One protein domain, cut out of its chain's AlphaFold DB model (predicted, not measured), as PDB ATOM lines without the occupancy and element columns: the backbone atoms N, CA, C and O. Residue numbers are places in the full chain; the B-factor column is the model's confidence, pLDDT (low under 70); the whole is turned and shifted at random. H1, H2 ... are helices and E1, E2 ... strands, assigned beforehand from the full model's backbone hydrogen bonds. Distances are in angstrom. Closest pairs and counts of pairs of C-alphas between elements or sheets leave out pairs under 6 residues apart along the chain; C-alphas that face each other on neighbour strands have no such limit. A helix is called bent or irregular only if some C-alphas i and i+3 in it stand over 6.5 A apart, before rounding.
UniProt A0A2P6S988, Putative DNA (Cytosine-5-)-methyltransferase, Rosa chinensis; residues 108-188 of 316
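What this domain is: This is residues 108 to 188 of the 316 residues of the protein "Putative DNA (Cytosine-5-)-methyltransferase" of Rosa chinensis (UniProt A0A2P6S988). A small two-strand hairpin, E1 and E2, sits in the middle, with the short helix H1 on one side of it and two longer helices, H2 and H3, side by side in opposite directions on the other. A long loop, residues 118 to 136, wraps round from H1 to H2, and the short helix H4 lies out at one end. The printed part has 81 residues, with four named helices and two named strands in the order H1 H2 H3 E1 E2 H4; the sheet's order is E1 - E2, antiparallel, and the class is mostly helix. The whole is compact, with a radius of gyration of the C-alphas of 12.1 A and spans of 33 by 25 by 20 A.

How they stand to each other: Start at H1, residues 112 to 117, and look across to E1, residues 173 to 176: their closest C-alphas are those of Trp 117 and Trp 175, 5.6 A apart. Go on to H2, residues 137 to 147, which is apart from H1. H2 and H3, residues 158 to 171, only just touch, with 3 pairs of C-alphas within 8 A, the closest being those of Ile 143 and Val 164, 6.2 A apart. The two form a helical hairpin at a shallow tilt of 23 degrees, opposite ways. From H3, reach E1 at the closest C-alphas, Cys 168 and Val 174, 7.2 A apart. E1 and E2, residues 179 to 182, form an antiparallel hairpin; find N 174 and O 181 within hydrogen-bond range at 2.9 A, and N 176 and O 179 at 2.8 A. Between E2 and H2 the closest C-alphas are those of Leu 180 and Thr 140, 5.9 A apart. H4, residues 185 to 188, is apart from H1, H2, H3 and E1. In H2 and H3 every O i to N i+4 pair is within hydrogen-bond range; in H1 0 of 2 are, beside 2 of 3 O i to N i+3 pairs, and H4 is too short for an O i to N i+4 pair.

Where its parts are: Find C-alpha 112 at (34.878, 75.757, -84.418), where H1 begins; it runs 10.3 A to Trp 117 and is irregular, but only just, with C-alphas 113 and 116 6.7 A apart. H2 runs 15.6 A from Ala 137 to Leu 147. H3 starts with C-alpha 158 at (55.929, 74.619, -102.242) and runs 19.9 A to Trp 171. E1 spans 9.5 A and E2 10.6 A. H4, 4.9 A long, ends with C-alpha 188 at (42.561, 71.936, -74.383).

The domain as a whole: The two C-alphas farthest apart are those of Pro 157 and Glu 186, at 34.1 A. The printed part has no cut. The link from H1 to H2 is long, with 19 residues. Mean pLDDT of the printed part is 85.5; look for values under 70 at residues 131 to 133 and 184 to 188.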
ATOM      1  N   VAL A 108      38.380  71.246 -86.577       86.00
ATOM      2  CA  VAL A 108      37.246  72.163 -86.734       86.00
ATOM      3  C   VAL A 108      36.131  71.852 -85.735       86.00
ATOM      4  O   VAL A 108      35.579  72.781 -85.156       86.00
ATOM      5  N   ASP A 109      35.832  70.579 -85.471       85.62
ATOM      6  CA  ASP A 109      34.836  70.211 -84.453       85.62
ATOM      7  C   ASP A 109      35.308  70.587 -83.039       85.62
ATOM      8  O   ASP A 109      34.507  71.000 -82.203       85.62
ATOM      9  N   ALA A 110      36.610  70.439 -82.767       83.69
ATOM     10  CA  ALA A 110      37.212  70.768 -81.477       83.69
ATOM     11  C   ALA A 110      37.367  72.283 -81.264       83.69
ATOM     12  O   ALA A 110      37.225  72.764 -80.142       83.69
ATOM     13  N   PHE A 111      37.634  73.031 -82.336       86.19
ATOM     14  CA  PHE A 111      37.880  74.470 -82.325       86.19
ATOM     15  C   PHE A 111      37.072  75.183 -83.426       86.19
ATOM     16  O   PHE A 111      37.665  75.741 -84.356       86.19
ATOM     17  N   PRO A 112      35.727  75.241 -83.334       86.06
ATOM     18  CA  PRO A 112      34.878  75.757 -84.418       86.06
ATOM     19  C   PRO A 112      35.215  77.186 -84.852       86.06
ATOM     20  O   PRO A 112      35.091  77.535 -86.025       86.06
ATOM     21  N   MET A 113      35.707  78.004 -83.917       84.56
ATOM     22  CA  MET A 113      36.093  79.397 -84.153       84.56
ATOM     23  C   MET A 113      37.298  79.555 -85.092       84.56
ATOM     24  O   MET A 113      37.463  80.614 -85.693       84.56
ATOM     25  N   THR A 114      38.129  78.518 -85.241       88.12
ATOM     26  CA  THR A 114      39.312  78.547 -86.123       88.12
ATOM     27  C   THR A 114      38.942  78.413 -87.597       88.12
ATOM     28  O   THR A 114      39.698  78.849 -88.456       88.12
ATOM     29  N   ARG A 115      37.746  77.884 -87.902       90.06
ATOM     30  CA  ARG A 115      37.293  77.588 -89.270       90.06
ATOM     31  C   ARG A 115      37.377  78.785 -90.211       90.06
ATOM     32  O   ARG A 115      37.667  78.611 -91.384       90.06
ATOM     33  N   ARG A 116      37.091  79.986 -89.702       90.62
ATOM     34  CA  ARG A 116      37.107  81.222 -90.496       90.62
ATOM     35  C   ARG A 116      38.510  81.596 -90.981       90.62
ATOM     36  O   ARG A 116      38.621  82.249 -92.003       90.62
ATOM     37  N   TRP A 117      39.533  81.207 -90.229       90.50
ATOM     38  CA  TRP A 117      40.925  81.612 -90.437       90.50
ATOM     39  C   TRP A 117      41.764  80.502 -91.059       90.50
ATOM     40  O   TRP A 117      42.971  80.646 -91.196       90.50
ATOM     41  N   TRP A 118      41.140  79.365 -91.363       91.94
ATOM     42  CA  TRP A 118      41.829  78.184 -91.844       91.94
ATOM     43  C   TRP A 118      42.097  78.313 -93.350       91.94
ATOM     44  O   TRP A 118      41.126  78.357 -94.110       91.94
ATOM     45  N   PRO A 119      43.364  78.359 -93.801       91.88
ATOM     46  CA  PRO A 119      43.675  78.489 -95.219       91.88
ATOM     47  C   PRO A 119      43.192  77.278 -96.016       91.88
ATOM     48  O   PRO A 119      43.246  76.143 -95.538       91.88
ATOM     49  N   THR A 120      42.779  77.502 -97.263       91.31
ATOM     50  CA  THR A 120      42.280  76.439 -98.156       91.31
ATOM     51  C   THR A 120      43.340  75.397 -98.521       91.31
ATOM     52  O   THR A 120      42.988  74.287 -98.903       91.31
ATOM     53  N   TRP A 121      44.625  75.739 -98.382       92.00
ATOM     54  CA  TRP A 121      45.773  74.869 -98.653       92.00
ATOM     55  C   TRP A 121      46.287  74.103 -97.420       92.00
ATOM     56  O   TRP A 121      47.247  73.334 -97.535       92.00
ATOM     57  N   ASP A 122      45.708  74.323 -96.233       93.00
ATOM     58  CA  ASP A 122      46.015  73.558 -95.021       93.00
ATOM     59  C   ASP A 122      44.981  72.438 -94.825       93.00
ATOM     60  O   ASP A 122      43.939  72.617 -94.199       93.00
ATOM     61  N   ASP A 123      45.292  71.242 -95.323       92.00
ATOM     62  CA  ASP A 123      44.379  70.090 -95.295       92.00
ATOM     63  C   ASP A 123      44.340  69.341 -93.946       92.00
ATOM     64  O   ASP A 123      43.788  68.234 -93.841       92.00
ATOM     65  N   ARG A 124      44.956  69.877 -92.881       93.94
ATOM     66  CA  ARG A 124      45.009  69.168 -91.596       93.94
ATOM     67  C   ARG A 124      43.618  69.099 -90.973       93.94
ATOM     68  O   ARG A 124      43.020  70.092 -90.580       93.94
ATOM     69  N   THR A 125      43.151  67.874 -90.767       90.50
ATOM     70  CA  THR A 125      41.900  67.593 -90.044       90.50
ATOM     71  C   THR A 125      42.136  67.095 -88.620       90.50
ATOM     72  O   THR A 125      41.205  67.072 -87.814       90.50
ATOM     73  N   LYS A 126      43.374  66.712 -88.286       87.88
ATOM     74  CA  LYS A 126      43.789  66.134 -87.001       87.88
ATOM     75  C   LYS A 126      45.063  66.817 -86.501       87.88
ATOM     76  O   LYS A 126      45.924  67.181 -87.296       87.88
ATOM     77  N   LEU A 127      45.183  66.953 -85.182       85.75
ATOM     78  CA  LEU A 127      46.442  67.330 -84.537       85.75
ATOM     79  C   LEU A 127      47.365  66.113 -84.419       85.75
ATOM     80  O   LEU A 127      46.907  64.967 -84.403       85.75
ATOM     81  N   ASN A 128      48.660  66.375 -84.271       83.56
ATOM     82  CA  ASN A 128      49.618  65.371 -83.831       83.56
ATOM     83  C   ASN A 128      49.511  65.154 -82.314       83.56
ATOM     84  O   ASN A 128      48.771  65.850 -81.617       83.56
ATOM     85  N   CYS A 129      50.281  64.197 -81.785       75.75
ATOM     86  CA  CYS A 129      50.366  63.958 -80.344       75.75
ATOM     87  C   CYS A 129      50.593  65.276 -79.588       75.75
ATOM     88  O   CYS A 129      51.507  66.035 -79.924       75.75
ATOM     89  N   LEU A 130      49.759  65.547 -78.582       72.50
ATOM     90  CA  LEU A 130      49.919  66.722 -77.734       72.50
ATOM     91  C   LEU A 130      51.252  66.628 -76.991       72.50
ATOM     92  O   LEU A 130      51.619  65.574 -76.471       72.50
ATOM     93  N   GLN A 131      51.983  67.736 -76.978       68.06
ATOM     94  CA  GLN A 131      53.288  67.839 -76.340       68.06
ATOM     95  C   GLN A 131      53.171  68.658 -75.055       68.06
ATOM     96  O   GLN A 131      52.293  69.507 -74.916       68.06
ATOM     97  N   THR A 132      54.090  68.423 -74.122       66.31
ATOM     98  CA  THR A 132      54.203  69.202 -72.878       66.31
ATOM     99  C   THR A 132      54.892  70.551 -73.085       66.31
ATOM    100  O   THR A 132      54.857  71.403 -72.203       66.31
ATOM    101  N   CYS A 133      55.511  70.761 -74.247       69.75
ATOM    102  CA  CYS A 133      56.093  72.032 -74.658       69.75
ATOM    103  C   CYS A 133      55.282  72.625 -75.812       69.75
ATOM    104  O   CYS A 133      54.839  71.902 -76.703       69.75
ATOM    105  N   THR A 134      55.137  73.945 -75.818       74.94
ATOM    106  CA  THR A 134      54.478  74.693 -76.893       74.94
ATOM    107  C   THR A 134      55.500  75.460 -77.721       74.94
ATOM    108  O   THR A 134      56.610  75.734 -77.258       74.94
ATOM    109  N   ALA A 135      55.118  75.852 -78.938       80.38
ATOM    110  CA  ALA A 135      55.915  76.792 -79.718       80.38
ATOM    111  C   ALA A 135      56.115  78.110 -78.955       80.38
ATOM    112  O   ALA A 135      55.194  78.613 -78.308       80.38
ATOM    113  N   GLY A 136      57.315  78.680 -79.066       81.00
ATOM    114  CA  GLY A 136      57.568  80.062 -78.668       81.00
ATOM    115  C   GLY A 136      57.048  81.051 -79.715       81.00
ATOM    116  O   GLY A 136      56.918  80.700 -80.889       81.00
ATOM    117  N   ALA A 137      56.824  82.302 -79.303       83.19
ATOM    118  CA  ALA A 137      56.328  83.377 -80.176       83.19
ATOM    119  C   ALA A 137      57.192  83.588 -81.436       83.19
ATOM    120  O   ALA A 137      56.689  83.864 -82.516       83.19
ATOM    121  N   THR A 138      58.499  83.338 -81.343       89.00
ATOM    122  CA  THR A 138      59.417  83.467 -82.483       89.00
ATOM    123  C   THR A 138      59.094  82.526 -83.645       89.00
ATOM    124  O   THR A 138      59.429  82.836 -84.787       89.00
ATOM    125  N   ILE A 139      58.466  81.374 -83.391       89.94
ATOM    126  CA  ILE A 139      58.069  80.432 -84.446       89.94
ATOM    127  C   ILE A 139      56.848  80.970 -85.186       89.94
ATOM    128  O   ILE A 139      56.858  81.006 -86.416       89.94
ATOM    129  N   THR A 140      55.832  81.424 -84.451       90.50
ATOM    130  CA  THR A 140      54.625  82.005 -85.052       90.50
ATOM    131  C   THR A 140      54.978  83.259 -85.843       90.50
ATOM    132  O   THR A 140      54.581  83.363 -86.998       90.50
ATOM    133  N   ASP A 141      55.837  84.131 -85.308       91.12
ATOM    134  CA  ASP A 141      56.283  85.350 -85.997       91.12
ATOM    135  C   ASP A 141      57.029  85.039 -87.299       91.12
ATOM    136  O   ASP A 141      56.821  85.694 -88.320       91.12
ATOM    137  N   ARG A 142      57.884  84.008 -87.295       93.25
ATOM    138  CA  ARG A 142      58.601  83.568 -88.501       93.25
ATOM    139  C   ARG A 142      57.663  83.020 -89.567       93.25
ATOM    140  O   ARG A 142      57.912  83.267 -90.743       93.25
ATOM    141  N   ILE A 143      56.625  82.287 -89.169       93.31
ATOM    142  CA  ILE A 143      55.613  81.788 -90.104       93.31
ATOM    143  C   ILE A 143      54.830  82.964 -90.695       93.31
ATOM    144  O   ILE A 143      54.747  83.070 -91.915       93.31
ATOM    145  N   MET A 144      54.348  83.887 -89.857       92.38
ATOM    146  CA  MET A 144      53.610  85.064 -90.326       92.38
ATOM    147  C   MET A 144      54.462  85.934 -91.258       92.38
ATOM    148  O   MET A 144      53.995  86.365 -92.307       92.38
ATOM    149  N   MET A 145      55.746  86.128 -90.942       92.31
ATOM    150  CA  MET A 145      56.682  86.860 -91.801       92.31
ATOM    151  C   MET A 145      56.928  86.156 -93.142       92.31
ATOM    152  O   MET A 145      57.102  86.830 -94.153       92.31
ATOM    153  N   ALA A 146      56.959  84.821 -93.164       91.38
ATOM    154  CA  ALA A 146      57.122  84.051 -94.396       91.38
ATOM    155  C   ALA A 146      55.880  84.104 -95.296       91.38
ATOM    156  O   ALA A 146      56.009  83.876 -96.494       91.38
ATOM    157  N   LEU A 147      54.708  84.396 -94.725       91.88
ATOM    158  CA  LEU A 147      53.432  84.451 -95.437       91.88
ATOM    159  C   LEU A 147      52.976  85.872 -95.794       91.88
ATOM    160  O   LEU A 147      52.044  86.021 -96.567       91.88
ATOM    161  N   LYS A 148      53.640  86.912 -95.278       90.25
ATOM    162  CA  LYS A 148      53.206  88.318 -95.390       90.25
ATOM    163  C   LYS A 148      52.989  88.834 -96.822       90.25
ATOM    164  O   LYS A 148      52.279  89.815 -96.997       90.25
ATOM    165  N   ASP A 149      53.696  88.251 -97.792       87.12
ATOM    166  CA  ASP A 149      53.725  88.706 -99.186       87.12
ATOM    167  C   ASP A 149      52.710  87.936-100.056       87.12
ATOM    168  O   ASP A 149      52.654  88.172-101.260       87.12
ATOM    169  N   TYR A 150      51.939  87.016 -99.463       86.69
ATOM    170  CA  TYR A 150      50.928  86.204-100.140       86.69
ATOM    171  C   TYR A 150      49.537  86.552 -99.615       86.69
ATOM    172  O   TYR A 150      49.360  86.794 -98.417       86.69
ATOM    173  N   ASP A 151      48.551  86.538-100.506       82.44
ATOM    174  CA  ASP A 151      47.153  86.699-100.117       82.44
ATOM    175  C   ASP A 151      46.661  85.471 -99.325       82.44
ATOM    176  O   ASP A 151      47.153  84.356 -99.503       82.44
ATOM    177  N   GLU A 152      45.661  85.657 -98.453       73.25
ATOM    178  CA  GLU A 152      45.163  84.613 -97.534       73.25
ATOM    179  C   GLU A 152      44.702  83.328 -98.253       73.25
ATOM    180  O   GLU A 152      44.894  82.222 -97.743       73.25
ATOM    181  N   ASP A 153      44.137  83.476 -99.454       74.00
ATOM    182  CA  ASP A 153      43.620  82.379-100.279       74.00
ATOM    183  C   ASP A 153      44.618  81.889-101.344       74.00
ATOM    184  O   ASP A 153      44.330  80.931-102.070       74.00
ATOM    185  N   GLU A 154      45.791  82.517-101.458       86.44
ATOM    186  CA  GLU A 154      46.816  82.104-102.412       86.44
ATOM    187  C   GLU A 154      47.693  81.000-101.812       86.44
ATOM    188  O   GLU A 154      48.183  81.088-100.685       86.44
ATOM    189  N   MET A 155      47.914  79.931-102.580       88.50
ATOM    190  CA  MET A 155      48.832  78.877-102.165       88.50
ATOM    191  C   MET A 155      50.278  79.387-102.268       88.50
ATOM    192  O   MET A 155      50.734  79.683-103.377       88.50
ATOM    193  N   PRO A 156      51.036  79.451-101.156       92.31
ATOM    194  CA  PRO A 156      52.418  79.901-101.207       92.31
ATOM    195  C   PRO A 156      53.297  78.879-101.951       92.31
ATOM    196  O   PRO A 156      52.920  77.709-102.085       92.31
ATOM    197  N   PRO A 157      54.508  79.263-102.400       94.06
ATOM    198  CA  PRO A 157      55.445  78.350-103.038       94.06
ATOM    199  C   PRO A 157      55.679  77.095-102.198       94.06
ATOM    200  O   PRO A 157      55.828  77.174-100.979       94.06
ATOM    201  N   GLU A 158      55.807  75.947-102.863       93.25
ATOM    202  CA  GLU A 158      55.929  74.619-102.242       93.25
ATOM    203  C   GLU A 158      56.959  74.557-101.096       93.25
ATOM    204  O   GLU A 158      56.760  73.903-100.074       93.25
ATOM    205  N   SER A 159      58.083  75.267-101.227       92.25
ATOM    206  CA  SER A 159      59.108  75.326-100.180       92.25
ATOM    207  C   SER A 159      58.620  76.006 -98.897       92.25
ATOM    208  O   SER A 159      58.959  75.543 -97.804       92.25
ATOM    209  N   VAL A 160      57.834  77.077 -99.029       93.12
ATOM    210  CA  VAL A 160      57.233  77.835 -97.929       93.12
ATOM    211  C   VAL A 160      56.066  77.050 -97.347       93.12
ATOM    212  O   VAL A 160      56.075  76.796 -96.145       93.12
ATOM    213  N   HIS A 161      55.135  76.587 -98.190       93.38
ATOM    214  CA  HIS A 161      53.985  75.763 -97.790       93.38
ATOM    215  C   HIS A 161      54.414  74.576 -96.919       93.38
ATOM    216  O   HIS A 161      53.985  74.440 -95.770       93.38
ATOM    217  N   ARG A 162      55.381  73.789 -97.402       93.06
ATOM    218  CA  ARG A 162      55.923  72.633 -96.679       93.06
ATOM    219  C   ARG A 162      56.614  73.012 -95.368       93.06
ATOM    220  O   ARG A 162      56.516  72.269 -94.393       93.06
ATOM    221  N   CYS A 163      57.327  74.138 -95.329       93.00
ATOM    222  CA  CYS A 163      57.984  74.626 -94.112       93.00
ATOM    223  C   CYS A 163      56.952  75.037 -93.052       93.00
ATOM    224  O   CYS A 163      57.056  74.639 -91.890       93.00
ATOM    225  N   VAL A 164      55.922  75.777 -93.470       94.19
ATOM    226  CA  VAL A 164      54.827  76.224 -92.607       94.19
ATOM    227  C   VAL A 164      54.060  75.030 -92.052       94.19
ATOM    228  O   VAL A 164      53.919  74.922 -90.833       94.19
ATOM    229  N   LEU A 165      53.627  74.097 -92.905       94.19
ATOM    230  CA  LEU A 165      52.909  72.905 -92.452       94.19
ATOM    231  C   LEU A 165      53.766  72.020 -91.546       94.19
ATOM    232  O   LEU A 165      53.248  71.477 -90.571       94.19
ATOM    233  N   TYR A 166      55.072  71.905 -91.805       93.31
ATOM    234  CA  TYR A 166      55.981  71.179 -90.919       93.31
ATOM    235  C   TYR A 166      55.976  71.761 -89.499       93.31
ATOM    236  O   TYR A 166      55.775  71.015 -88.539       93.31
ATOM    237  N   GLU A 167      56.145  73.078 -89.351       92.31
ATOM    238  CA  GLU A 167      56.125  73.728 -88.034       92.31
ATOM    239  C   GLU A 167      54.729  73.665 -87.392       92.31
ATOM    240  O   GLU A 167      54.608  73.357 -86.203       92.31
ATOM    241  N   CYS A 168      53.663  73.859 -88.174       92.56
ATOM    242  CA  CYS A 168      52.290  73.768 -87.678       92.56
ATOM    243  C   CYS A 168      51.958  72.364 -87.153       92.56
ATOM    244  O   CYS A 168      51.380  72.230 -86.074       92.56
ATOM    245  N   CYS A 169      52.365  71.313 -87.864       90.25
ATOM    246  CA  CYS A 169      52.243  69.923 -87.425       90.25
ATOM    247  C   CYS A 169      53.105  69.629 -86.195       90.25
ATOM    248  O   CYS A 169      52.663  68.957 -85.264       90.25
ATOM    249  N   LYS A 170      54.350  70.104 -86.188       86.69
ATOM    250  CA  LYS A 170      55.311  69.832 -85.116       86.69
ATOM    251  C   LYS A 170      54.867  70.409 -83.774       86.69
ATOM    252  O   LYS A 170      55.071  69.759 -82.750       86.69
ATOM    253  N   TRP A 171      54.268  71.596 -83.793       87.88
ATOM    254  CA  TRP A 171      53.870  72.331 -82.592       87.88
ATOM    255  C   TRP A 171      52.362  72.373 -82.354       87.88
ATOM    256  O   TRP A 171      51.917  73.082 -81.453       87.88
ATOM    257  N   ASN A 172      51.581  71.631 -83.147       89.94
ATOM    258  CA  ASN A 172      50.117  71.655 -83.111       89.94
ATOM    259  C   ASN A 172      49.560  73.089 -83.154       89.94
ATOM    260  O   ASN A 172      48.738  73.476 -82.321       89.94
ATOM    261  N   LEU A 173      50.044  73.894 -84.105       92.06
ATOM    262  CA  LEU A 173      49.563  75.260 -84.306       92.06
ATOM    263  C   LEU A 173      48.224  75.251 -85.046       92.06
ATOM    264  O   LEU A 173      48.054  74.512 -86.025       92.06
ATOM    265  N   VAL A 174      47.307  76.102 -84.597       92.50
ATOM    266  CA  VAL A 174      46.004  76.356 -85.222       92.50
ATOM    267  C   VAL A 174      45.885  77.814 -85.642       92.50
ATOM    268  O   VAL A 174      46.431  78.701 -84.979       92.50
ATOM    269  N   TRP A 175      45.163  78.046 -86.734       91.94
ATOM    270  CA  TRP A 175      44.922  79.376 -87.284       91.94
ATOM    271  C   TRP A 175      43.881  80.143 -86.469       91.94
ATOM    272  O   TRP A 175      42.839  79.602 -86.086       91.94
ATOM    273  N   ILE A 176      44.183  81.405 -86.189       89.38
ATOM    274  CA  ILE A 176      43.343  82.349 -85.452       89.38
ATOM    275  C   ILE A 176      43.315  83.697 -86.184       89.38
ATOM    276  O   ILE A 176      44.046  83.905 -87.146       89.38
ATOM    277  N   ASP A 177      42.493  84.619 -85.692       80.44
ATOM    278  CA  ASP A 177      42.260  85.954 -86.263       80.44
ATOM    279  C   ASP A 177      43.508  86.756 -86.638       80.44
ATOM    280  O   ASP A 177      43.505  87.493 -87.618       80.44
ATOM    281  N   SER A 178      44.567  86.617 -85.857       77.00
ATOM    282  CA  SER A 178      45.790  87.410 -85.960       77.00
ATOM    283  C   SER A 178      47.031  86.546 -86.200       77.00
ATOM    284  O   SER A 178      48.155  87.004 -85.996       77.00
ATOM    285  N   GLY A 179      46.843  85.297 -86.645       87.50
ATOM    286  CA  GLY A 179      47.933  84.402 -87.034       87.50
ATOM    287  C   GLY A 179      47.769  82.979 -86.514       87.50
ATOM    288  O   GLY A 179      46.804  82.291 -86.833       87.50
ATOM    289  N   LEU A 180      48.743  82.511 -85.731       90.12
ATOM    290  CA  LEU A 180      48.830  81.124 -85.271       90.12
ATOM    291  C   LEU A 180      48.928  81.042 -83.752       90.12
ATOM    292  O   LEU A 180      49.613  81.834 -83.108       90.12
ATOM    293  N   SER A 181      48.290  80.025 -83.178       88.12
ATOM    294  CA  SER A 181      48.348  79.749 -81.745       88.12
ATOM    295  C   SER A 181      48.664  78.277 -81.489       88.12
ATOM    296  O   SER A 181      48.063  77.414 -82.131       88.12
ATOM    297  N   PRO A 182      49.582  77.947 -80.562       86.94
ATOM    298  CA  PRO A 182      49.788  76.565 -80.161       86.94
ATOM    299  C   PRO A 182      48.579  76.048 -79.379       86.94
ATOM    300  O   PRO A 182      48.086  76.700 -78.452       86.94
ATOM    301  N   VAL A 183      48.139  74.835 -79.705       79.88
ATOM    302  CA  VAL A 183      47.180  74.109 -78.869       79.88
ATOM    303  C   VAL A 183      47.923  73.594 -77.639       79.88
ATOM    304  O   VAL A 183      48.639  72.596 -77.692       79.88
ATOM    305  N   SER A 184      47.786  74.314 -76.524       65.25
ATOM    306  CA  SER A 184      48.324  73.892 -75.231       65.25
ATOM    307  C   SER A 184      47.374  72.929 -74.518       65.25
ATOM    308  O   SER A 184      46.162  72.917 -74.759       65.25
ATOM    309  N   PHE A 185      47.927  72.146 -73.593       57.91
ATOM    310  CA  PHE A 185      47.151  71.277 -72.709       57.91
ATOM    311  C   PHE A 185      46.102  72.073 -71.909       57.91
ATOM    312  O   PHE A 185      44.945  71.681 -71.854       57.91
ATOM    313  N   GLU A 186      46.452  73.256 -71.398       53.00
ATOM    314  CA  GLU A 186      45.534  74.123 -70.641       53.00
ATOM    315  C   GLU A 186      44.385  74.691 -71.489       53.00
ATOM    316  O   GLU A 186      43.238  74.700 -71.042       53.00
ATOM    317  N   ARG A 187      44.652  75.120 -72.736       56.22
ATOM    318  CA  ARG A 187      43.590  75.539 -73.675       56.22
ATOM    319  C   ARG A 187      42.714  74.365 -74.102       56.22
ATOM    320  O   ARG A 187      41.518  74.541 -74.327       56.22
ATOM    321  N   SER A 188      43.304  73.175 -74.175       54.22
ATOM    322  CA  SER A 188      42.561  71.936 -74.383       54.22
ATOM    323  C   SER A 188      41.722  71.575 -73.157       54.22
ATOM    324  O   SER A 188      40.673  70.989 -73.308       54.22
TER     325      SER A 188